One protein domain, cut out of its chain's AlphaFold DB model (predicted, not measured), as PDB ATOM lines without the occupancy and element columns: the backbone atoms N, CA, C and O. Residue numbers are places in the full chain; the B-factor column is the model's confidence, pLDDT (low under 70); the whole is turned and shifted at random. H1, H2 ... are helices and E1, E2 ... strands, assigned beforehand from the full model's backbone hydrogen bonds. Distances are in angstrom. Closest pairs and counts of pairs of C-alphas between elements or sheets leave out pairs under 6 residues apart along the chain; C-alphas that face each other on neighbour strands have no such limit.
ATOM      1  N   TYR A 262     -14.957  58.513 -38.900       91.44
ATOM      2  CA  TYR A 262     -15.863  59.410 -39.589       91.44
ATOM      3  C   TYR A 262     -17.084  59.662 -38.718       91.44
ATOM      4  O   TYR A 262     -17.625  58.741 -38.106       91.44
ATOM      5  N   LYS A 263     -17.530  60.918 -38.672       90.50
ATOM      6  CA  LYS A 263     -18.716  61.315 -37.911       90.50
ATOM      7  C   LYS A 263     -19.888  61.550 -38.850       90.50
ATOM      8  O   LYS A 263     -19.876  62.488 -39.644       90.50
ATOM      9  N   GLY A 264     -20.888  60.689 -38.735       90.69
ATOM     10  CA  GLY A 264     -22.204  60.864 -39.329       90.69
ATOM     11  C   GLY A 264     -23.241  61.310 -38.300       90.69
ATOM     12  O   GLY A 264     -22.930  61.642 -37.155       90.69
ATOM     13  N   ILE A 265     -24.502  61.310 -38.718       89.75
ATOM     14  CA  ILE A 265     -25.639  61.585 -37.841       89.75
ATOM     15  C   ILE A 265     -26.100  60.249 -37.238       89.75
ATOM     16  O   ILE A 265     -26.407  59.328 -37.997       89.75
ATOM     17  N   PRO A 266     -26.171  60.111 -35.903       91.38
ATOM     18  CA  PRO A 266     -26.691  58.901 -35.277       91.38
ATOM     19  C   PRO A 266     -28.189  58.748 -35.574       91.38
ATOM     20  O   PRO A 266     -28.976  59.669 -35.345       91.38
ATOM     21  N   VAL A 267     -28.582  57.587 -36.100       90.44
ATOM     22  CA  VAL A 267     -29.962  57.306 -36.533       90.44
ATOM     23  C   VAL A 267     -30.614  56.254 -35.650       90.44
ATOM     24  O   VAL A 267     -31.754  56.423 -35.211       90.44
ATOM     25  N   SER A 268     -29.896  55.168 -35.383       91.19
ATOM     26  CA  SER A 268     -30.377  54.068 -34.557       91.19
ATOM     27  C   SER A 268     -29.271  53.645 -33.592       91.19
ATOM     28  O   SER A 268     -28.151  53.403 -34.045       91.19
ATOM     29  N   PRO A 269     -29.546  53.587 -32.279       90.69
ATOM     30  CA  PRO A 269     -28.542  53.329 -31.259       90.69
ATOM     31  C   PRO A 269     -28.024  51.887 -31.280       90.69
ATOM     32  O   PRO A 269     -28.667  50.965 -31.780       90.69
ATOM     33  N   GLY A 270     -26.857  51.704 -30.668       89.81
ATOM     34  CA  GLY A 270     -26.165  50.427 -30.531       89.81
ATOM     35  C   GLY A 270     -24.780  50.446 -31.174       89.81
ATOM     36  O   GLY A 270     -24.400  51.410 -31.838       89.81
ATOM     37  N   ILE A 271     -24.011  49.385 -30.951       89.75
ATOM     38  CA  ILE A 271     -22.683  49.215 -31.547       89.75
ATOM     39  C   ILE A 271     -22.661  47.895 -32.301       89.75
ATOM     40  O   ILE A 271     -23.178  46.889 -31.804       89.75
ATOM     41  N   ALA A 272     -22.077  47.919 -33.495       87.38
ATOM     42  CA  ALA A 272     -21.920  46.750 -34.342       87.38
ATOM     43  C   ALA A 272     -20.525  46.664 -34.935       87.38
ATOM     44  O   ALA A 272     -19.895  47.680 -35.221       87.38
ATOM     45  N   PHE A 273     -20.108  45.431 -35.186       81.94
ATOM     46  CA  PHE A 273     -18.899  45.092 -35.913       81.94
ATOM     47  C   PHE A 273     -19.247  44.204 -37.112       81.94
ATOM     48  O   PHE A 273     -20.102  43.313 -37.007       81.94
ATOM     49  N   GLY A 274     -18.601  44.449 -38.250       78.00
ATOM     50  CA  GLY A 274     -18.784  43.629 -39.442       78.00
ATOM     51  C   GLY A 274     -18.146  44.201 -40.702       78.00
ATOM     52  O   GLY A 274     -17.634  45.316 -40.707       78.00
ATOM     53  N   LYS A 275     -18.189  43.418 -41.777       80.06
ATOM     54  CA  LYS A 275     -17.756  43.827 -43.110       80.06
ATOM     55  C   LYS A 275     -18.782  44.723 -43.779       80.06
ATOM     56  O   LYS A 275     -19.974  44.405 -43.765       80.06
ATOM     57  N   LEU A 276     -18.299  45.787 -44.412       83.56
ATOM     58  CA  LEU A 276     -19.111  46.633 -45.268       83.56
ATOM     59  C   LEU A 276     -19.534  45.869 -46.521       83.56
ATOM     60  O   LEU A 276     -18.714  45.258 -47.204       83.56
ATOM     61  N   SER A 277     -20.810  45.979 -46.858       82.81
ATOM     62  CA  SER A 277     -21.346  45.573 -48.139       82.81
ATOM     63  C   SER A 277     -22.243  46.657 -48.714       82.81
ATOM     64  O   SER A 277     -23.120  47.188 -48.033       82.81
ATOM     65  N   ILE A 278     -21.977  47.005 -49.970       82.62
ATOM     66  CA  ILE A 278     -22.655  48.104 -50.667       82.62
ATOM     67  C   ILE A 278     -23.847  47.592 -51.480       82.62
ATOM     68  O   ILE A 278     -24.901  48.217 -51.475       82.62
ATOM     69  N   ASP A 279     -23.692  46.436 -52.132       77.25
ATOM     70  CA  ASP A 279     -24.661  45.926 -53.114       77.25
ATOM     71  C   ASP A 279     -25.483  44.730 -52.610       77.25
ATOM     72  O   ASP A 279     -26.371  44.233 -53.304       77.25
ATOM     73  N   ARG A 280     -25.184  44.219 -51.411       77.81
ATOM     74  CA  ARG A 280     -25.881  43.071 -50.822       77.81
ATOM     75  C   ARG A 280     -26.061  43.244 -49.322       77.81
ATOM     76  O   ARG A 280     -25.342  43.990 -48.667       77.81
ATOM     77  N   PHE A 281     -27.007  42.491 -48.777       71.56
ATOM     78  CA  PHE A 281     -27.227  42.427 -47.341       71.56
ATOM     79  C   PHE A 281     -26.184  41.544 -46.658       71.56
ATOM     80  O   PHE A 281     -26.165  40.324 -46.850       71.56
ATOM     81  N   ASP A 282     -25.366  42.172 -45.824       73.81
ATOM     82  CA  ASP A 282     -24.318  41.549 -45.020       73.81
ATOM     83  C   ASP A 282     -24.230  42.252 -43.651       73.81
ATOM     84  O   ASP A 282     -25.077  43.080 -43.305       73.81
ATOM     85  N   SER A 283     -23.215  41.929 -42.855       78.44
ATOM     86  CA  SER A 283     -23.055  42.447 -41.493       78.44
ATOM     87  C   SER A 283     -23.145  43.981 -41.384       78.44
ATOM     88  O   SER A 283     -24.025  44.465 -40.677       78.44
ATOM     89  N   VAL A 284     -22.326  44.768 -42.086       86.06
ATOM     90  CA  VAL A 284     -22.513  46.228 -42.195       86.06
ATOM     91  C   VAL A 284     -23.005  46.536 -43.603       86.06
ATOM     92  O   VAL A 284     -22.275  46.346 -44.563       86.06
ATOM     93  N   THR A 285     -24.249  46.984 -43.753       86.81
ATOM     94  CA  THR A 285     -24.868  47.178 -45.078       86.81
ATOM     95  C   THR A 285     -25.083  48.660 -45.378       86.81
ATOM     96  O   THR A 285     -25.628  49.381 -44.540       86.81
ATOM     97  N   LEU A 286     -24.715  49.116 -46.581       89.56
ATOM     98  CA  LEU A 286     -25.200  50.392 -47.113       89.56
ATOM     99  C   LEU A 286     -26.665  50.229 -47.528       89.56
ATOM    100  O   LEU A 286     -26.977  49.584 -48.526       89.56
ATOM    101  N   LEU A 287     -27.576  50.787 -46.741       86.25
ATOM    102  CA  LEU A 287     -29.003  50.525 -46.855       86.25
ATOM    103  C   LEU A 287     -29.734  51.698 -47.511       86.25
ATOM    104  O   LEU A 287     -30.470  52.440 -46.866       86.25
ATOM    105  N   ASN A 288     -29.544  51.846 -48.819       76.38
ATOM    106  CA  ASN A 288     -30.211  52.897 -49.599       76.38
ATOM    107  C   ASN A 288     -31.627  52.494 -50.042       76.38
ATOM    108  O   ASN A 288     -32.444  53.349 -50.378       76.38
ATOM    109  N   ASN A 289     -31.932  51.195 -50.017       77.50
ATOM    110  CA  ASN A 289     -33.254  50.645 -50.277       77.50
ATOM    111  C   ASN A 289     -33.603  49.615 -49.194       77.50
ATOM    112  O   ASN A 289     -32.748  48.851 -48.758       77.50
ATOM    113  N   PHE A 290     -34.860  49.613 -48.763       81.44
ATOM    114  CA  PHE A 290     -35.396  48.692 -47.764       81.44
ATOM    115  C   PHE A 290     -36.183  47.527 -48.388       81.44
ATOM    116  O   PHE A 290     -36.711  46.687 -47.656       81.44
ATOM    117  N   ASP A 291     -36.231  47.426 -49.717       80.38
ATOM    118  CA  ASP A 291     -36.719  46.231 -50.405       80.38
ATOM    119  C   ASP A 291     -35.959  44.992 -49.907       80.38
ATOM    120  O   ASP A 291     -34.742  45.020 -49.725       80.38
ATOM    121  N   ASP A 292     -36.672  43.892 -49.653       80.88
ATOM    122  CA  ASP A 292     -36.107  42.645 -49.103       80.88
ATOM    123  C   ASP A 292     -35.425  42.772 -47.723       80.88
ATOM    124  O   ASP A 292     -34.837  41.795 -47.234       80.88
ATOM    125  N   PHE A 293     -35.542  43.925 -47.049       85.31
ATOM    126  CA  PHE A 293     -34.951  44.163 -45.730       85.31
ATOM    127  C   PHE A 293     -35.367  43.088 -44.727       85.31
ATOM    128  O   PHE A 293     -34.506  42.460 -44.121       85.31
ATOM    129  N   PHE A 294     -36.664  42.793 -44.597       81.12
ATOM    130  CA  PHE A 294     -37.154  41.805 -43.629       81.12
ATOM    131  C   PHE A 294     -36.664  40.375 -43.906       81.12
ATOM    132  O   PHE A 294     -36.416  39.628 -42.960       81.12
ATOM    133  N   ARG A 295     -36.441  39.993 -45.172       81.25
ATOM    134  CA  ARG A 295     -35.846  38.680 -45.509       81.25
ATOM    135  C   ARG A 295     -34.397  38.582 -45.081       81.25
ATOM    136  O   ARG A 295     -33.919  37.511 -44.712       81.25
ATOM    137  N   ASN A 296     -33.691  39.701 -45.167       79.88
ATOM    138  CA  ASN A 296     -32.263  39.765 -44.920       79.88
ATOM    139  C   ASN A 296     -31.911  40.373 -43.563       79.88
ATOM    140  O   ASN A 296     -30.734  40.466 -43.238       79.88
ATOM    141  N   ILE A 297     -32.896  40.719 -42.737       78.31
ATOM    142  CA  ILE A 297     -32.698  41.450 -41.486       78.31
ATOM    143  C   ILE A 297     -31.738  40.737 -40.529       78.31
ATOM    144  O   ILE A 297     -30.922  41.370 -39.871       78.31
ATOM    145  N   LYS A 298     -31.760  39.397 -40.529       73.00
ATOM    146  CA  LYS A 298     -30.842  38.542 -39.757       73.00
ATOM    147  C   LYS A 298     -29.382  38.613 -40.233       73.00
ATOM    148  O   LYS A 298     -28.482  38.135 -39.545       73.00
ATOM    149  N   LYS A 299     -29.118  39.113 -41.440       75.94
ATOM    150  CA  LYS A 299     -27.763  39.319 -41.979       75.94
ATOM    151  C   LYS A 299     -27.184  40.665 -41.552       75.94
ATOM    152  O   LYS A 299     -25.972  40.765 -41.433       75.94
ATOM    153  N   ILE A 300     -28.046  41.645 -41.282       82.25
ATOM    154  CA  ILE A 300     -27.665  43.028 -41.007       82.25
ATOM    155  C   ILE A 300     -27.361  43.200 -39.517       82.25
ATOM    156  O   ILE A 300     -28.255  43.193 -38.663       82.25
ATOM    157  N   ASN A 301     -26.087  43.409 -39.211       84.25
ATOM    158  CA  ASN A 301     -25.625  43.788 -37.884       84.25
ATOM    159  C   ASN A 301     -25.713  45.303 -37.678       84.25
ATOM    160  O   ASN A 301     -26.114  45.716 -36.599       84.25
ATOM    161  N   ALA A 302     -25.391  46.109 -38.695       90.75
ATOM    162  CA  ALA A 302     -25.567  47.563 -38.723       90.75
ATOM    163  C   ALA A 302     -25.860  48.087 -40.133       90.75
ATOM    164  O   ALA A 302     -25.578  47.422 -41.131       90.75
ATOM    165  N   ALA A 303     -26.404  49.302 -40.196       92.62
ATOM    166  CA  ALA A 303     -26.718  49.989 -41.440       92.62
ATOM    167  C   ALA A 303     -25.986  51.334 -41.559       92.62
ATOM    168  O   ALA A 303     -25.898  52.108 -40.604       92.62
ATOM    169  N   LEU A 304     -25.512  51.635 -42.761       92.62
ATOM    170  CA  LEU A 304     -25.128  52.980 -43.176       92.62
ATOM    171  C   LEU A 304     -26.205  53.511 -44.119       92.62
ATOM    172  O   LEU A 304     -26.668  52.779 -44.988       92.62
ATOM    173  N   LEU A 305     -26.611  54.764 -43.945       90.19
ATOM    174  CA  LEU A 305     -27.582  55.438 -44.812       90.19
ATOM    175  C   LEU A 305     -26.901  56.621 -45.499       90.19
ATOM    176  O   LEU A 305     -26.078  57.276 -44.864       90.19
ATOM    177  N   THR A 306     -27.267  56.936 -46.742       86.50
ATOM    178  CA  THR A 306     -26.840  58.184 -47.415       86.50
ATOM    179  C   THR A 306     -27.930  59.252 -47.442       86.50
ATOM    180  O   THR A 306     -27.642  60.440 -47.561       86.50
ATOM    181  N   GLU A 307     -29.186  58.843 -47.278       81.25
ATOM    182  CA  GLU A 307     -30.358  59.710 -47.328       81.25
ATOM    183  C   GLU A 307     -31.284  59.481 -46.126       81.25
ATOM    184  O   GLU A 307     -31.196  58.480 -45.411       81.25
ATOM    185  N   GLY A 308     -32.193  60.432 -45.910       78.06
ATOM    186  CA  GLY A 308     -33.159  60.408 -44.817       78.06
ATOM    187  C   GLY A 308     -32.740  61.253 -43.612       78.06
ATOM    188  O   GLY A 308     -31.837  62.084 -43.675       78.06
ATOM    189  N   GLY A 309     -33.449  61.070 -42.501       77.88
ATOM    190  CA  GLY A 309     -33.273  61.839 -41.271       77.88
ATOM    191  C   GLY A 309     -33.509  60.983 -40.032       77.88
ATOM    192  O   GLY A 309     -33.951  59.841 -40.128       77.88
ATOM    193  N   ILE A 310     -33.236  61.538 -38.849       82.56
ATOM    194  CA  ILE A 310     -33.394  60.811 -37.580       82.56
ATOM    195  C   ILE A 310     -34.862  60.435 -37.309       82.56
ATOM    196  O   ILE A 310     -35.115  59.407 -36.679       82.56
ATOM    197  N   LEU A 311     -35.817  61.217 -37.827       84.62
ATOM    198  CA  LEU A 311     -37.261  60.979 -37.701       84.62
ATOM    199  C   LEU A 311     -37.871  60.275 -38.929       84.62
ATOM    200  O   LEU A 311     -39.089  60.165 -39.028       84.62
ATOM    201  N   SER A 312     -37.052  59.784 -39.871       81.69
ATOM    202  CA  SER A 312     -37.567  59.113 -41.071       81.69
ATOM    203  C   SER A 312     -38.179  57.740 -40.760       81.69
ATOM    204  O   SER A 312     -37.843  57.082 -39.772       81.69
ATOM    205  N   HIS A 313     -39.028  57.251 -41.666       80.00
ATOM    206  CA  HIS A 313     -39.569  55.889 -41.596       80.00
ATOM    207  C   HIS A 313     -38.474  54.811 -41.545       80.00
ATOM    208  O   HIS A 313     -38.567  53.865 -40.767       80.00
ATOM    209  N   GLN A 314     -37.409  54.990 -42.330       84.25
ATOM    210  CA  GLN A 314     -36.245  54.100 -42.360       84.25
ATOM    211  C   GLN A 314     -35.547  54.048 -40.995       84.25
ATOM    212  O   GLN A 314     -35.202  52.976 -40.498       84.25
ATOM    213  N   ALA A 315     -35.397  55.209 -40.355       86.31
ATOM    214  CA  ALA A 315     -34.809  55.326 -39.032       86.31
ATOM    215  C   ALA A 315     -35.651  54.615 -37.961       86.31
ATOM    216  O   ALA A 315     -35.098  53.896 -37.126       86.31
ATOM    217  N   ASN A 316     -36.981  54.766 -38.007       84.00
ATOM    218  CA  ASN A 316     -37.904  54.044 -37.123       84.00
ATOM    219  C   ASN A 316     -37.747  52.526 -37.270       84.00
ATOM    220  O   ASN A 316     -37.561  51.826 -36.274       84.00
ATOM    221  N   LEU A 317     -37.718  52.031 -38.510       85.06
ATOM    222  CA  LEU A 317     -37.620  50.601 -38.780       85.06
ATOM    223  C   LEU A 317     -36.302  49.986 -38.275       85.06
ATOM    224  O   LEU A 317     -36.295  48.877 -37.735       85.06
ATOM    225  N   LEU A 318     -35.187  50.708 -38.402       88.25
ATOM    226  CA  LEU A 318     -33.891  50.271 -37.872       88.25
ATOM    227  C   LEU A 318     -33.889  50.210 -36.338       88.25
ATOM    228  O   LEU A 318     -33.374  49.243 -35.769       88.25
ATOM    229  N   ARG A 319     -34.514  51.192 -35.672       86.88
ATOM    230  CA  ARG A 319     -34.658  51.222 -34.206       86.88
ATOM    231  C   ARG A 319     -35.513  50.076 -33.685       86.88
ATOM    232  O   ARG A 319     -35.101  49.386 -32.757       86.88
ATOM    233  N   GLU A 320     -36.654  49.823 -34.322       81.50
ATOM    234  CA  GLU A 320     -37.556  48.710 -33.985       81.50
ATOM    235  C   GLU A 320     -36.865  47.349 -34.027       81.50
ATOM    236  O   GLU A 320     -37.156  46.465 -33.224       81.50
ATOM    237  N   ASN A 321     -35.904  47.192 -34.935       80.75
ATOM    238  CA  ASN A 321     -35.174  45.943 -35.121       80.75
ATOM    239  C   ASN A 321     -33.794  45.931 -34.445       80.75
ATOM    240  O   ASN A 321     -32.984  45.025 -34.688       80.75
ATOM    241  N   ASN A 322     -33.517  46.919 -33.583       82.44
ATOM    242  CA  ASN A 322     -32.251  47.079 -32.865       82.44
ATOM    243  C   ASN A 322     -31.031  46.970 -33.800       82.44
ATOM    244  O   ASN A 322     -30.069  46.257 -33.503       82.44
ATOM    245  N   ILE A 323     -31.110  47.565 -34.993       88.62
ATOM    246  CA  ILE A 323     -29.995  47.650 -35.944       88.62
ATOM    247  C   ILE A 323     -29.341  49.016 -35.740       88.62
ATOM    248  O   ILE A 323     -29.977  50.020 -36.065       88.62
ATOM    249  N   PRO A 324     -28.107  49.082 -35.210       91.50
ATOM    250  CA  PRO A 324     -27.353  50.321 -35.120       91.50
ATOM    251  C   PRO A 324     -27.189  50.947 -36.497       91.50
ATOM    252  O   PRO A 324     -26.907  50.243 -37.471       91.50
ATOM    253  N   ALA A 325     -27.367  52.261 -36.583       93.31
ATOM    254  CA  ALA A 325     -27.299  52.941 -37.861       93.31
ATOM    255  C   ALA A 325     -26.787  54.370 -37.771       93.31
ATOM    256  O   ALA A 325     -27.111  55.114 -36.839       93.31
ATOM    257  N   VAL A 326     -26.034  54.745 -38.801       93.56
ATOM    258  CA  VAL A 326     -25.458  56.077 -38.969       93.56
ATOM    259  C   VAL A 326     -25.772  56.578 -40.374       93.56
ATOM    260  O   VAL A 326     -25.564  55.875 -41.361       93.56
ATOM    261  N   LEU A 327     -26.272  57.808 -40.455       91.00
ATOM    262  CA  LEU A 327     -26.441  58.529 -41.709       91.00
ATOM    263  C   LEU A 327     -25.131  59.245 -42.036       91.00
ATOM    264  O   LEU A 327     -24.684  60.124 -41.295       91.00
ATOM    265  N   ILE A 328     -24.526  58.857 -43.147       88.00
ATOM    266  CA  ILE A 328     -23.282  59.402 -43.675       88.00
ATOM    267  C   ILE A 328     -23.607  60.231 -44.916       88.00
ATOM    268  O   ILE A 328     -24.099  59.723 -45.913       88.00
ATOM    269  N   SER A 329     -23.353  61.535 -44.865       72.25
ATOM    270  CA  SER A 329     -23.495  62.372 -46.058       72.25
ATOM    271  C   SER A 329     -22.397  62.032 -47.071       72.25
ATOM    272  O   SER A 329     -21.236  61.922 -46.670       72.25
ATOM    273  N   ASP A 330     -22.732  61.995 -48.366       58.53
ATOM    274  CA  ASP A 330     -21.846  61.652 -49.503       58.53
ATOM    275  C   ASP A 330     -20.496  62.398 -49.561       58.53
ATOM    276  O   ASP A 330     -19.601  62.033 -50.316       58.53
ATOM    277  N   LYS A 331     -20.315  63.461 -48.773       57.19
ATOM    278  CA  LYS A 331     -19.111  64.301 -48.778       57.19
ATOM    279  C   LYS A 331     -17.969  63.797 -47.882       57.19
ATOM    280  O   LYS A 331     -16.913  64.420 -47.891       57.19
ATOM    281  N   GLY A 332     -18.168  62.737 -47.090       60.88
ATOM    282  CA  GLY A 332     -17.216  62.335 -46.041       60.88
ATOM    283  C   GLY A 332     -16.385  61.073 -46.305       60.88
ATOM    284  O   GLY A 332     -15.249  61.013 -45.848       60.88
ATOM    285  N   ILE A 333     -16.933  60.069 -47.004       77.44
ATOM    286  CA  ILE A 333     -16.315  58.738 -47.162       77.44
ATOM    287  C   ILE A 333     -16.623  58.193 -48.555       77.44
ATOM    288  O   ILE A 333     -17.791  58.054 -48.912       77.44
ATOM    289  N   ASP A 334     -15.599  57.802 -49.312       83.31
ATOM    290  CA  ASP A 334     -15.796  56.978 -50.508       83.31
ATOM    291  C   ASP A 334     -15.954  55.508 -50.100       83.31
ATOM    292  O   ASP A 334     -14.990  54.743 -50.055       83.31
ATOM    293  N   LEU A 335     -17.183  55.112 -49.761       83.06
ATOM    294  CA  LEU A 335     -17.490  53.756 -49.295       83.06
ATOM    295  C   LEU A 335     -17.063  52.673 -50.287       83.06
ATOM    296  O   LEU A 335     -16.707  51.578 -49.859       83.06
ATOM    297  N   LYS A 336     -17.054  52.968 -51.596       83.06
ATOM    298  CA  LYS A 336     -16.687  51.991 -52.634       83.06
ATOM    299  C   LYS A 336     -15.260  51.485 -52.465       83.06
ATOM    300  O   LYS A 336     -15.008  50.311 -52.720       83.06
ATOM    301  N   LYS A 337     -14.357  52.337 -51.972       83.31
ATOM    302  CA  LYS A 337     -12.971  51.971 -51.655       83.31
ATOM    303  C   LYS A 337     -12.870  50.917 -50.544       83.31
ATOM    304  O   LYS A 337     -11.898  50.172 -50.509       83.31
ATOM    305  N   TYR A 338     -13.861  50.852 -49.659       81.06
ATOM    306  CA  TYR A 338     -13.856  50.016 -48.457       81.06
ATOM    307  C   TYR A 338     -14.877  48.873 -48.534       81.06
ATOM    308  O   TYR A 338     -15.297  48.332 -47.511       81.06
ATOM    309  N   ASN A 339     -15.334  48.492 -49.729       79.38
ATOM    310  CA  ASN A 339     -16.230  47.345 -49.852       79.38
ATOM    311  C   ASN A 339     -15.524  46.073 -49.343       79.38
ATOM    312  O   ASN A 339     -14.387  45.799 -49.717       79.38
ATOM    313  N   SER A 340     -16.204  45.278 -48.516       75.38
ATOM    314  CA  SER A 340     -15.662  44.116 -47.783       75.38
ATOM    315  C   SER A 340     -14.666  44.421 -46.654       75.38
ATOM    316  O   SER A 340     -14.225  43.479 -45.989       75.38
ATOM    317  N   SER A 341     -14.345  45.692 -46.399       79.69
ATOM    318  CA  SER A 341     -13.525  46.112 -45.258       79.69
ATOM    319  C   SER A 341     -14.281  46.024 -43.939       79.69
ATOM    320  O   SER A 341     -15.513  46.048 -43.924       79.69
ATOM    321  N   PHE A 342     -13.555  45.936 -42.824       82.19
ATOM    322  CA  PHE A 342     -14.160  45.838 -41.494       82.19
ATOM    323  C   PHE A 342     -14.481  47.206 -40.894       82.19
ATOM    324  O   PHE A 342     -13.652  48.112 -40.845       82.19
ATOM    325  N   PHE A 343     -15.701  47.321 -40.377       87.62
ATOM    326  CA  PHE A 343     -16.238  48.530 -39.778       87.62
ATOM    327  C   PHE A 343     -16.692  48.263 -38.344       87.62
ATOM    328  O   PHE A 343     -17.278  47.220 -38.044       87.62
ATOM    329  N   VAL A 344     -16.482  49.253 -37.475       89.94
ATOM    330  CA  VAL A 344     -17.234  49.395 -36.222       89.94
ATOM    331  C   VAL A 344     -18.158  50.589 -36.361       89.94
ATOM    332  O   VAL A 344     -17.717  51.703 -36.638       89.94
ATOM    333  N   ILE A 345     -19.448  50.344 -36.172       92.62
ATOM    334  CA  ILE A 345     -20.493  51.358 -36.256       92.62
ATOM    335  C   ILE A 345     -20.967  51.671 -34.845       92.62
ATOM    336  O   ILE A 345     -21.457  50.780 -34.150       92.62
ATOM    337  N   ASN A 346     -20.855  52.932 -34.436       93.44
ATOM    338  CA  ASN A 346     -21.405  53.447 -33.189       93.44
ATOM    339  C   ASN A 346     -22.649  54.294 -33.476       93.44
ATOM    340  O   ASN A 346     -22.585  55.503 -33.705       93.44
ATOM    341  N   GLY A 347     -23.809  53.646 -33.431       92.12
ATOM    342  CA  GLY A 347     -25.102  54.273 -33.671       92.12
ATOM    343  C   GLY A 347     -25.551  55.253 -32.582       92.12
ATOM    344  O   GLY A 347     -26.489  56.012 -32.807       92.12
ATOM    345  N   PHE A 348     -24.899  55.277 -31.411       90.44
ATOM    346  CA  PHE A 348     -25.217  56.237 -30.344       90.44
ATOM    347  C   PHE A 348     -24.660  57.633 -30.624       90.44
ATOM    348  O   PHE A 348     -25.322  58.636 -30.358       90.44
ATOM    349  N   THR A 349     -23.427  57.694 -31.128       89.75
ATOM    350  CA  THR A 349     -22.666  58.940 -31.317       89.75
ATOM    351  C   THR A 349     -22.499  59.314 -32.787       89.75
ATOM    352  O   THR A 349     -22.152  60.456 -33.079       89.75
ATOM    353  N   GLY A 350     -22.770  58.384 -33.708       91.62
ATOM    354  CA  GLY A 350     -22.602  58.583 -35.144       91.62
ATOM    355  C   GLY A 350     -21.189  58.284 -35.643       91.62
ATOM    356  O   GLY A 350     -20.853  58.681 -36.755       91.62
ATOM    357  N   GLU A 351     -20.345  57.631 -34.846       93.44
ATOM    358  CA  GLU A 351     -18.967  57.318 -35.237       93.44
ATOM    359  C   GLU A 351     -18.903  56.052 -36.098       93.44
ATOM    360  O   GLU A 351     -19.543  55.037 -35.809       93.44
ATOM    361  N   VAL A 352     -18.099  56.119 -37.155       93.62
ATOM    362  CA  VAL A 352     -17.843  55.039 -38.107       93.62
ATOM    363  C   VAL A 352     -16.332  54.826 -38.172       93.62
ATOM    364  O   VAL A 352     -15.600  55.688 -38.661       93.62
ATOM    365  N   PHE A 353     -15.862  53.694 -37.650       92.38
ATOM    366  CA  PHE A 353     -14.442  53.336 -37.607       92.38
ATOM    367  C   PHE A 353     -14.129  52.318 -38.703       92.38
ATOM    368  O   PHE A 353     -14.819  51.303 -38.797       92.38
ATOM    369  N   ILE A 354     -13.076  52.561 -39.486       90.00
ATOM    370  CA  ILE A 354     -12.604  51.667 -40.554       90.00
ATOM    371  C   ILE A 354     -11.322  50.983 -40.076       90.00
ATOM    372  O   ILE A 354     -10.339  51.657 -39.770       90.00
ATOM    373  N   TYR A 355     -11.318  49.651 -39.988       84.00
ATOM    374  CA  TYR A 355     -10.192  48.896 -39.420       84.00
ATOM    375  C   TYR A 355      -8.894  49.098 -40.207       84.00
ATOM    376  O   TYR A 355      -7.813  49.157 -39.630       84.00
ATOM    377  N   GLU A 356      -8.981  49.214 -41.523       83.31
ATOM    378  CA  GLU A 356      -7.851  49.363 -42.434       83.31
ATOM    379  C   GLU A 356      -7.123  50.706 -42.275       83.31
ATOM    380  O   GLU A 356      -5.984  50.832 -42.720       83.31
ATOM    381  N   GLU A 357      -7.741  51.689 -41.615       87.31
ATOM    382  CA  GLU A 357      -7.163  53.023 -41.402       87.31
ATOM    383  C   GLU A 357      -6.537  53.208 -40.013       87.31
ATOM    384  O   GLU A 357      -5.997  54.275 -39.715       87.31
ATOM    385  N   VAL A 358      -6.589  52.188 -39.152       86.88
ATOM    386  CA  VAL A 358      -6.138  52.281 -37.758       86.88
ATOM    387  C   VAL A 358      -5.027  51.281 -37.434       86.88
ATOM    388  O   VAL A 358      -4.891  50.219 -38.044       86.88
ATOM    389  N   SER A 359      -4.199  51.626 -36.446       85.94
ATOM    390  CA  SER A 359      -3.086  50.779 -35.996       85.94
ATOM    391  C   SER A 359      -3.569  49.497 -35.307       85.94
ATOM    392  O   SER A 359      -4.663  49.458 -34.749       85.94
ATOM    393  N   ALA A 360      -2.727  48.457 -35.253       81.94
ATOM    394  CA  ALA A 360      -3.052  47.199 -34.563       81.94
ATOM    395  C   ALA A 360      -3.494  47.407 -33.101       81.94
ATOM    396  O   ALA A 360      -4.457  46.793 -32.650       81.94
ATOM    397  N   LYS A 361      -2.854  48.342 -32.385       84.31
ATOM    398  CA  LYS A 361      -3.234  48.714 -31.015       84.31
ATOM    399  C   LYS A 361      -4.661  49.279 -30.950       84.31
ATOM    400  O   LYS A 361      -5.449  48.868 -30.104       84.31
ATOM    401  N   GLN A 362      -5.002  50.188 -31.862       89.44
ATOM    402  CA  GLN A 362      -6.338  50.790 -31.936       89.44
ATOM    403  C   GLN A 362      -7.405  49.773 -32.353       89.44
ATOM    404  O   GLN A 362      -8.523  49.825 -31.852       89.44
ATOM    405  N   LYS A 363      -7.064  48.810 -33.219       86.44
ATOM    406  CA  LYS A 363      -7.958  47.697 -33.567       86.44
ATOM    407  C   LYS A 363      -8.322  46.855 -32.344       86.44
ATOM    408  O   LYS A 363      -9.498  46.570 -32.134       86.44
ATOM    409  N   SER A 364      -7.339  46.508 -31.508       83.88
ATOM    410  CA  SER A 364      -7.589  45.808 -30.240       83.88
ATOM    411  C   SER A 364      -8.486  46.615 -29.297       83.88
ATOM    412  O   SER A 364      -9.382  46.043 -28.679       83.88
ATOM    413  N   GLU A 365      -8.299  47.937 -29.217       89.56
ATOM    414  CA  GLU A 365      -9.160  48.813 -28.411       89.56
ATOM    415  C   GLU A 365     -10.597  48.877 -28.956       89.56
ATOM    416  O   GLU A 365     -11.545  48.755 -28.183       89.56
ATOM    417  N   LEU A 366     -10.789  48.977 -30.278       88.00
ATOM    418  CA  LEU A 366     -12.119  48.915 -30.903       88.00
ATOM    419  C   LEU A 366     -12.815  47.573 -30.658       88.00
ATOM    420  O   LEU A 366     -14.032  47.527 -30.470       88.00
ATOM    421  N   PHE A 367     -12.054  46.478 -30.661       83.69
ATOM    422  CA  PHE A 367     -12.594  45.162 -30.353       83.69
ATOM    423  C   PHE A 367     -13.030  45.069 -28.886       83.69
ATOM    424  O   PHE A 367     -14.159  44.664 -28.615       83.69
ATOM    425  N   ASN A 368     -12.201  45.533 -27.943       85.81
ATOM    426  CA  ASN A 368     -12.573  45.624 -26.525       85.81
ATOM    427  C   ASN A 368     -13.816  46.487 -26.316       85.81
ATOM    428  O   ASN A 368     -14.732  46.085 -25.604       85.81
ATOM    429  N   TYR A 369     -13.881  47.639 -26.984       88.69
ATOM    430  CA  TYR A 369     -15.033  48.530 -26.952       88.69
ATOM    431  C   TYR A 369     -16.330  47.818 -27.364       88.69
ATOM    432  O   TYR A 369     -17.357  47.931 -26.687       88.69
ATOM    433  N   PHE A 370     -16.284  47.029 -28.441       85.56
ATOM    434  CA  PHE A 370     -17.416  46.213 -28.878       85.56
ATOM    435  C   PHE A 370     -17.764  45.101 -27.873       85.56
ATOM    436  O   PHE A 370     -18.937  44.904 -27.556       85.56
ATOM    437  N   ILE A 371     -16.766  44.403 -27.328       81.75
ATOM    438  CA  ILE A 371     -16.961  43.351 -26.319       81.75
ATOM    439  C   ILE A 371     -17.593  43.917 -25.040       81.75
ATOM    440  O   ILE A 371     -18.543  43.338 -24.510       81.75
ATOM    441  N   ASP A 372     -17.134  45.072 -24.568       87.50
ATOM    442  CA  ASP A 372     -17.690  45.741 -23.393       87.50
ATOM    443  C   ASP A 372     -19.142  46.176 -23.625       87.50
ATOM    444  O   ASP A 372     -19.976  46.043 -22.725       87.50
ATOM    445  N   TYR A 373     -19.490  46.588 -24.849       86.56
ATOM    446  CA  TYR A 373     -20.881  46.839 -25.225       86.56
ATOM    447  C   TYR A 373     -21.743  45.572 -25.135       86.56
ATOM    448  O   TYR A 373     -22.860  45.632 -24.613       86.56
ATOM    449  N   LEU A 374     -21.236  44.420 -25.590       80.94
ATOM    450  CA  LEU A 374     -21.946  43.141 -25.483       80.94
ATOM    451  C   LEU A 374     -22.133  42.693 -24.027       80.94
ATOM    452  O   LEU A 374     -23.168  42.097 -23.718       80.94
ATOM    453  N   LYS A 375     -21.186  42.993 -23.125       81.44
ATOM    454  CA  LYS A 375     -21.304  42.693 -21.682       81.44
ATOM    455  C   LYS A 375     -22.478  43.434 -21.042       81.44
ATOM    456  O   LYS A 375     -23.225  42.839 -20.269       81.44
ATOM    457  N   ILE A 376     -22.660  44.712 -21.376       83.56
ATOM    458  CA  ILE A 376     -23.752  45.538 -20.831       83.56
ATOM    459  C   ILE A 376     -25.084  45.360 -21.588       83.56
ATOM    460  O   ILE A 376     -26.118  45.822 -21.112       83.56
ATOM    461  N   ASN A 377     -25.077  44.680 -22.745       77.62
ATOM    462  CA  ASN A 377     -26.255  44.406 -23.580       77.62
ATOM    463  C   ASN A 377     -26.407  42.918 -23.950       77.62
ATOM    464  O   ASN A 377     -26.386  42.564 -25.137       77.62
ATOM    465  N   PRO A 378     -26.622  42.026 -22.968       69.50
ATOM    466  CA  PRO A 378     -26.711  40.587 -23.208       69.50
ATOM    467  C   PRO A 378     -27.870  40.180 -24.129       69.50
ATOM    468  O   PRO A 378     -27.803  39.164 -24.799       69.50
ATOM    469  N   GLN A 379     -28.922  40.983 -24.256       67.94
ATOM    470  CA  GLN A 379     -30.009  40.732 -25.207       67.94
ATOM    471  C   GLN A 379     -29.574  40.813 -26.684       67.94
ATOM    472  O   GLN A 379     -30.204  40.195 -27.541       67.94
ATOM    473  N   VAL A 380     -28.500  41.548 -27.000       65.62
ATOM    474  CA  VAL A 380     -28.006  41.723 -28.381       65.62
ATOM    475  C   VAL A 380     -26.979  40.642 -28.753       65.62
ATOM    476  O   VAL A 380     -26.721  40.399 -29.928       65.62
ATOM    477  N   GLN A 381     -26.453  39.918 -27.765       58.41
ATOM    478  CA  GLN A 381     -25.509  38.811 -27.939       58.41
ATOM    479  C   GLN A 381     -26.003  37.738 -28.924       58.41
ATOM    480  O   GLN A 381     -25.266  37.334 -29.823       58.41
ATOM    481  N   ASN A 382     -27.280  37.354 -28.823       51.72
ATOM    482  CA  ASN A 382     -27.902  36.363 -29.708       51.72
ATOM    483  C   ASN A 382     -28.016  36.832 -31.166       51.72
ATOM    484  O   ASN A 382     -28.114  36.005 -32.063       51.72
ATOM    485  N   LYS A 383     -28.014  38.146 -31.418       56.16
ATOM    486  CA  LYS A 383     -28.073  38.706 -32.777       56.16
ATOM    487  C   LYS A 383     -26.721  38.626 -33.478       56.16
ATOM    488  O   LYS A 383     -26.667  38.380 -34.679       56.16
ATOM    489  N   TYR A 384     -25.640  38.822 -32.728       52.81
ATOM    490  CA  TYR A 384     -24.292  38.757 -33.278       52.81
ATOM    491  C   TYR A 384     -23.807  37.333 -33.514       52.81
ATOM    492  O   TYR A 384     -22.897  37.202 -34.323       52.81
ATOM    493  N   CYS A 385     -24.432  36.329 -32.868       47.56
ATOM    494  CA  CYS A 385     -24.059  34.909 -32.841       47.56
ATOM    495  C   CYS A 385     -22.542  34.732 -32.798       47.56
ATOM    496  O   CYS A 385     -21.876  34.878 -33.815       47.56
ATOM    497  N   ILE A 386     -21.975  34.357 -31.653       39.78
ATOM    498  CA  ILE A 386     -20.535  34.067 -31.566       39.78
ATOM    499  C   ILE A 386     -20.089  33.134 -32.689       39.78
ATOM    500  O   ILE A 386     -19.053  33.407 -33.256       39.78
ATOM    501  N   ASP A 387     -20.894  32.158 -33.123       38.88
ATOM    502  CA  ASP A 387     -20.583  31.312 -34.284       38.88
ATOM    503  C   ASP A 387     -20.301  32.097 -35.572       38.88
ATOM    504  O   ASP A 387     -19.507  31.653 -36.390       38.88
ATOM    505  N   ARG A 388     -20.914  33.268 -35.785       44.19
ATOM    506  CA  ARG A 388     -20.562  34.182 -36.881       44.19
ATOM    507  C   ARG A 388     -19.212  34.832 -36.627       44.19
ATOM    508  O   ARG A 388     -18.411  34.845 -37.545       44.19
ATOM    509  N   ILE A 389     -18.950  35.337 -35.422       44.34
ATOM    510  CA  ILE A 389     -17.662  35.957 -35.069       44.34
ATOM    511  C   ILE A 389     -16.534  34.909 -35.099       44.34
ATOM    512  O   ILE A 389     -15.512  35.145 -35.721       44.34
ATOM    513  N   GLU A 390     -16.734  33.719 -34.538       41.22
ATOM    514  CA  GLU A 390     -15.829  32.569 -34.561       41.22
ATOM    515  C   GLU A 390     -15.696  31.940 -35.952       41.22
ATOM    516  O   GLU A 390     -14.586  31.590 -36.335       41.22
ATOM    517  N   SER A 391     -16.764  31.829 -36.754       42.06
ATOM    518  CA  SER A 391     -16.673  31.375 -38.155       42.06
ATOM    519  C   SER A 391     -15.979  32.403 -39.045       42.06
ATOM    520  O   SER A 391     -15.276  31.998 -39.972       42.06
ATOM    521  N   ILE A 392     -16.192  33.700 -38.798       41.91
ATOM    522  CA  ILE A 392     -15.404  34.784 -39.389       41.91
ATOM    523  C   ILE A 392     -13.947  34.584 -38.953       41.91
ATOM    524  O   ILE A 392     -13.075  34.521 -39.806       41.91
ATOM    525  N   ASN A 393     -13.674  34.335 -37.671       41.50
ATOM    526  CA  ASN A 393     -12.315  34.134 -37.159       41.50
ATOM    527  C   ASN A 393     -11.622  32.882 -37.732       41.50
ATOM    528  O   ASN A 393     -10.453  32.961 -38.091       41.50
ATOM    529  N   GLN A 394     -12.311  31.749 -37.898       38.19
ATOM    530  CA  GLN A 394     -11.715  30.515 -38.435       38.19
ATOM    531  C   GLN A 394     -11.336  30.620 -39.922       38.19
ATOM    532  O   GLN A 394     -10.405  29.944 -40.353       38.19
ATOM    533  N   LYS A 395     -12.028  31.457 -40.713       39.50
ATOM    534  CA  LYS A 395     -11.695  31.717 -42.130       39.50
ATOM    535  C   LYS A 395     -10.869  33.003 -42.330       39.50
ATOM    536  O   LYS A 395     -10.233  33.146 -43.373       39.50
ATOM    537  N   GLU A 396     -10.865  33.934 -41.369       40.69
ATOM    538  CA  GLU A 396     -10.406  35.319 -41.568       40.69
ATOM    539  C   GLU A 396      -9.501  35.895 -40.460       40.69
ATOM    540  O   GLU A 396      -9.240  37.096 -40.483       40.69
ATOM    541  N   ALA A 397      -8.965  35.089 -39.530       35.53
ATOM    542  CA  ALA A 397      -8.033  35.542 -38.476       35.53
ATOM    543  C   ALA A 397      -6.860  36.405 -38.998       35.53
ATOM    544  O   ALA A 397      -6.383  37.305 -38.312       35.53
ATOM    545  N   VAL A 398      -6.441  36.198 -40.251       39.75
ATOM    546  CA  VAL A 398      -5.387  36.980 -40.920       39.75
ATOM    547  C   VAL A 398      -5.839  38.408 -41.294       39.75
ATOM    548  O   VAL A 398      -5.011  39.310 -41.387       39.75
ATOM    549  N   TYR A 399      -7.142  38.656 -41.475       42.53
ATOM    550  CA  TYR A 399      -7.673  39.906 -42.041       42.53
ATOM    551  C   TYR A 399      -7.964  41.001 -41.011       42.53
ATOM    552  O   TYR A 399      -7.876  42.182 -41.346       42.53
ATOM    553  N   MET A 400      -8.274  40.659 -39.756       55.12
ATOM    554  CA  MET A 400      -8.516  41.697 -38.743       55.12
ATOM    555  C   MET A 400      -7.220  42.402 -38.330       55.12
ATOM    556  O   MET A 400      -7.256  43.573 -37.961       55.12
ATOM    557  N   GLY A 401      -6.062  41.745 -38.454       60.50
ATOM    558  CA  GLY A 401      -4.775  42.296 -38.022       60.50
ATOM    559  C   GLY A 401      -4.678  42.466 -36.500       60.50
ATOM    560  O   GLY A 401      -4.018  43.393 -36.033       60.50
ATOM    561  N   ILE A 402      -5.374  41.602 -35.753       66.06
ATOM    562  CA  ILE A 402      -5.330  41.465 -34.293       66.06
ATOM    563  C   ILE A 402      -4.936  40.015 -33.983       66.06
ATOM    564  O   ILE A 402      -5.261  39.110 -34.749       66.06
ATOM    565  N   ASP A 403      -4.239  39.803 -32.870       66.75
ATOM    566  CA  ASP A 403      -3.852  38.478 -32.392       66.75
ATOM    567  C   ASP A 403      -5.071  37.571 -32.096       66.75
ATOM    568  O   ASP A 403      -6.038  37.975 -31.445       66.75
ATOM    569  N   GLU A 404      -5.026  36.327 -32.581       61.19
ATOM    570  CA  GLU A 404      -6.124  35.358 -32.450       61.19
ATOM    571  C   GLU A 404      -6.364  34.942 -30.991       61.19
ATOM    572  O   GLU A 404      -7.513  34.765 -30.572       61.19
ATOM    573  N   GLN A 405      -5.292  34.788 -30.208       64.50
ATOM    574  CA  GLN A 405      -5.393  34.400 -28.806       64.50
ATOM    575  C   GLN A 405      -6.070  35.511 -27.998       64.50
ATOM    576  O   GLN A 405      -6.991  35.228 -27.232       64.50
ATOM    577  N   PHE A 406      -5.709  36.771 -28.253       68.94
ATOM    578  CA  PHE A 406      -6.382  37.931 -27.671       68.94
ATOM    579  C   PHE A 406      -7.894  37.928 -27.949       68.94
ATOM    580  O   PHE A 406      -8.693  38.113 -27.030       68.94
ATOM    581  N   ILE A 407      -8.310  37.679 -29.196       66.06
ATOM    582  CA  ILE A 407      -9.736  37.631 -29.560       66.06
ATOM    583  C   ILE A 407     -10.463  36.532 -28.772       66.06
ATOM    584  O   ILE A 407     -11.520  36.790 -28.188       66.06
ATOM    585  N   LYS A 408      -9.890  35.321 -28.717       65.19
ATOM    586  CA  LYS A 408     -10.459  34.190 -27.964       65.19
ATOM    587  C   LYS A 408     -10.602  34.511 -26.479       65.19
ATOM    588  O   LYS A 408     -11.643  34.224 -25.894       65.19
ATOM    589  N   GLU A 409      -9.592  35.140 -25.882       70.25
ATOM    590  CA  GLU A 409      -9.609  35.541 -24.474       70.25
ATOM    591  C   GLU A 409     -10.714  36.561 -24.171       70.25
ATOM    592  O   GLU A 409     -11.392  36.436 -23.151       70.25
ATOM    593  N   GLN A 410     -10.949  37.544 -25.046       71.94
ATOM    594  CA  GLN A 410     -12.027  38.521 -24.847       71.94
ATOM    595  C   GLN A 410     -13.420  37.908 -25.029       71.94
ATOM    596  O   GLN A 410     -14.327  38.209 -24.253       71.94
ATOM    597  N   ILE A 411     -13.596  37.021 -26.013       67.69
ATOM    598  CA  ILE A 411     -14.868  36.312 -26.219       67.69
ATOM    599  C   ILE A 411     -15.169  35.397 -25.025       67.69
ATOM    600  O   ILE A 411     -16.307  35.362 -24.563       67.69
ATOM    601  N   ALA A 412     -14.159  34.723 -24.467       66.44
ATOM    602  CA  ALA A 412     -14.317  33.841 -23.310       66.44
ATOM    603  C   ALA A 412     -14.792  34.563 -22.033       66.44
ATOM    604  O   ALA A 412     -15.360  33.928 -21.147       66.44
ATOM    605  N   GLN A 413     -14.589  35.882 -21.921       68.88
ATOM    606  CA  GLN A 413     -15.085  36.676 -20.786       68.88
ATOM    607  C   GLN A 413     -16.600  36.895 -20.808       68.88
ATOM    608  O   GLN A 413     -17.182  37.343 -19.819       68.88
ATOM    609  N   LEU A 414     -17.246  36.659 -21.943       65.50
ATOM    610  CA  LEU A 414     -18.684  36.771 -22.063       65.50
ATOM    611  C   LEU A 414     -19.292  35.419 -21.640       65.50
ATOM    612  O   LEU A 414     -18.962  34.379 -22.204       65.50
TER     613      LEU A 414
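What this domain is: This is residues 262 to 414 of the 566 residues of the protein "Phosphoenolpyruvate synthase" of Melghiribacillus thermohalophilus (UniProt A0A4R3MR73). A small sheet of seven strands is curled like part of a barrel and folded back on itself, with E1, E5 and E4 in one leaf, E2, E6 and E7 in the other, and E3 as the hinge between them. The long helix H4 covers the second leaf, H2 covers the first leaf from the opposite side, and H6 and H7 lie loosely beyond the sheet at H4's end of the domain. The printed part has 153 residues with seven named helices and seven named strands, along the chain E1 E2 E3 H1 E4 H2 E5 H3 E6 E7 H4 H5 H6 H7; the sheet's order is E1 E5 E4 E3 E2 E6 E7, mixed, and the class is mixed, helices and strands. The whole is compact, with a radius of gyration of the C-alphas of 14.6 A and spans of 42 by 31 by 25 A.

How they stand to each other: Begin at E2, residues 271 to 277, whose pairing is staggered. Its residues 271 to 275 pair with E6, residues 342 to 346, antiparallel, with N 343 and O 274 at 2.8 A. Its residues 276 to 277 pair with E3, residues 284 to 286, parallel, with N 277 and O 284 at 2.7 A. Next come E4, residues 302 to 305, parallel to E3 with N 304 and O 285 at 2.9 A, and E5, residues 325 to 327, parallel to E4 with N 305 and O 326 at 3.0 A. The edge strands are E1, residues 265 to 268, antiparallel to E5 with N 265 and O 327 at 2.8 A, and E7, residues 351 to 354, which forms a hairpin with E6, N 346 and O 351 at 2.8 A. With H1, residues 293 to 299, and H2, residues 313 to 320, the strands make two strand-helix-strand units, parallel neighbour strands joined through a helix: E3, H1, E4 and E4, H2, E5, both crossovers right-handed. H2 is on the sheet at a height of 8.8 A, over E5 and only just over E1, where 3 of its C-alphas fall; its closest C-alphas to E1 are those of Arg 319 and Ser 268, 5.2 A apart. H1 is not on the sheet. H4, residues 360 to 376, is at a height of 9.8 A over E2 and E6; its closest C-alphas to E2 are those of Phe 370 and Ile 271, 6.6 A apart. H3, residues 335 to 338, H5, residues 378 to 384, and H6, residues 386 to 400, only graze the sheet. H7, residues 404 to 412, only just touches H4, with 3 pairs of C-alphas within 8 A, the closest Gln 410 and Ile 371 at 7.1 A, at a shallow tilt of 13 degrees, the same way. Every O i to N i+4 pair is within hydrogen-bond range in H2, H4 and H7, against 1 of 3 in H1 and in H5 and 8 of 11 in H6; O i to N i+3 pairs within range are 2 of 4 in H1 and 3 of 4 in H5, and H3 is too short for an i+4 pair.

Where its parts are: Find C-alpha 265 at (-25.639, 61.585, -37.841), where E1 begins. E2, the longest strand, runs 17.0 A from C-alpha 271 at (-22.683, 49.215, -31.547), and E6 spans 13.4 A. H4 spans 24.9 A, H6 15.9 A and H7 12.4 A, ending at C-alpha 412 at (-14.317, 33.841, -23.310).

The domain as a whole: The C-alphas farthest apart are those of Leu 311 and Gln 405, 42.4 A. The printed part has no cut, and no link is long. The mean pLDDT of the printed part is 77.0; look for low confidence, under 70, at residues 330 to 332, 378 to 408 and 411 to 414.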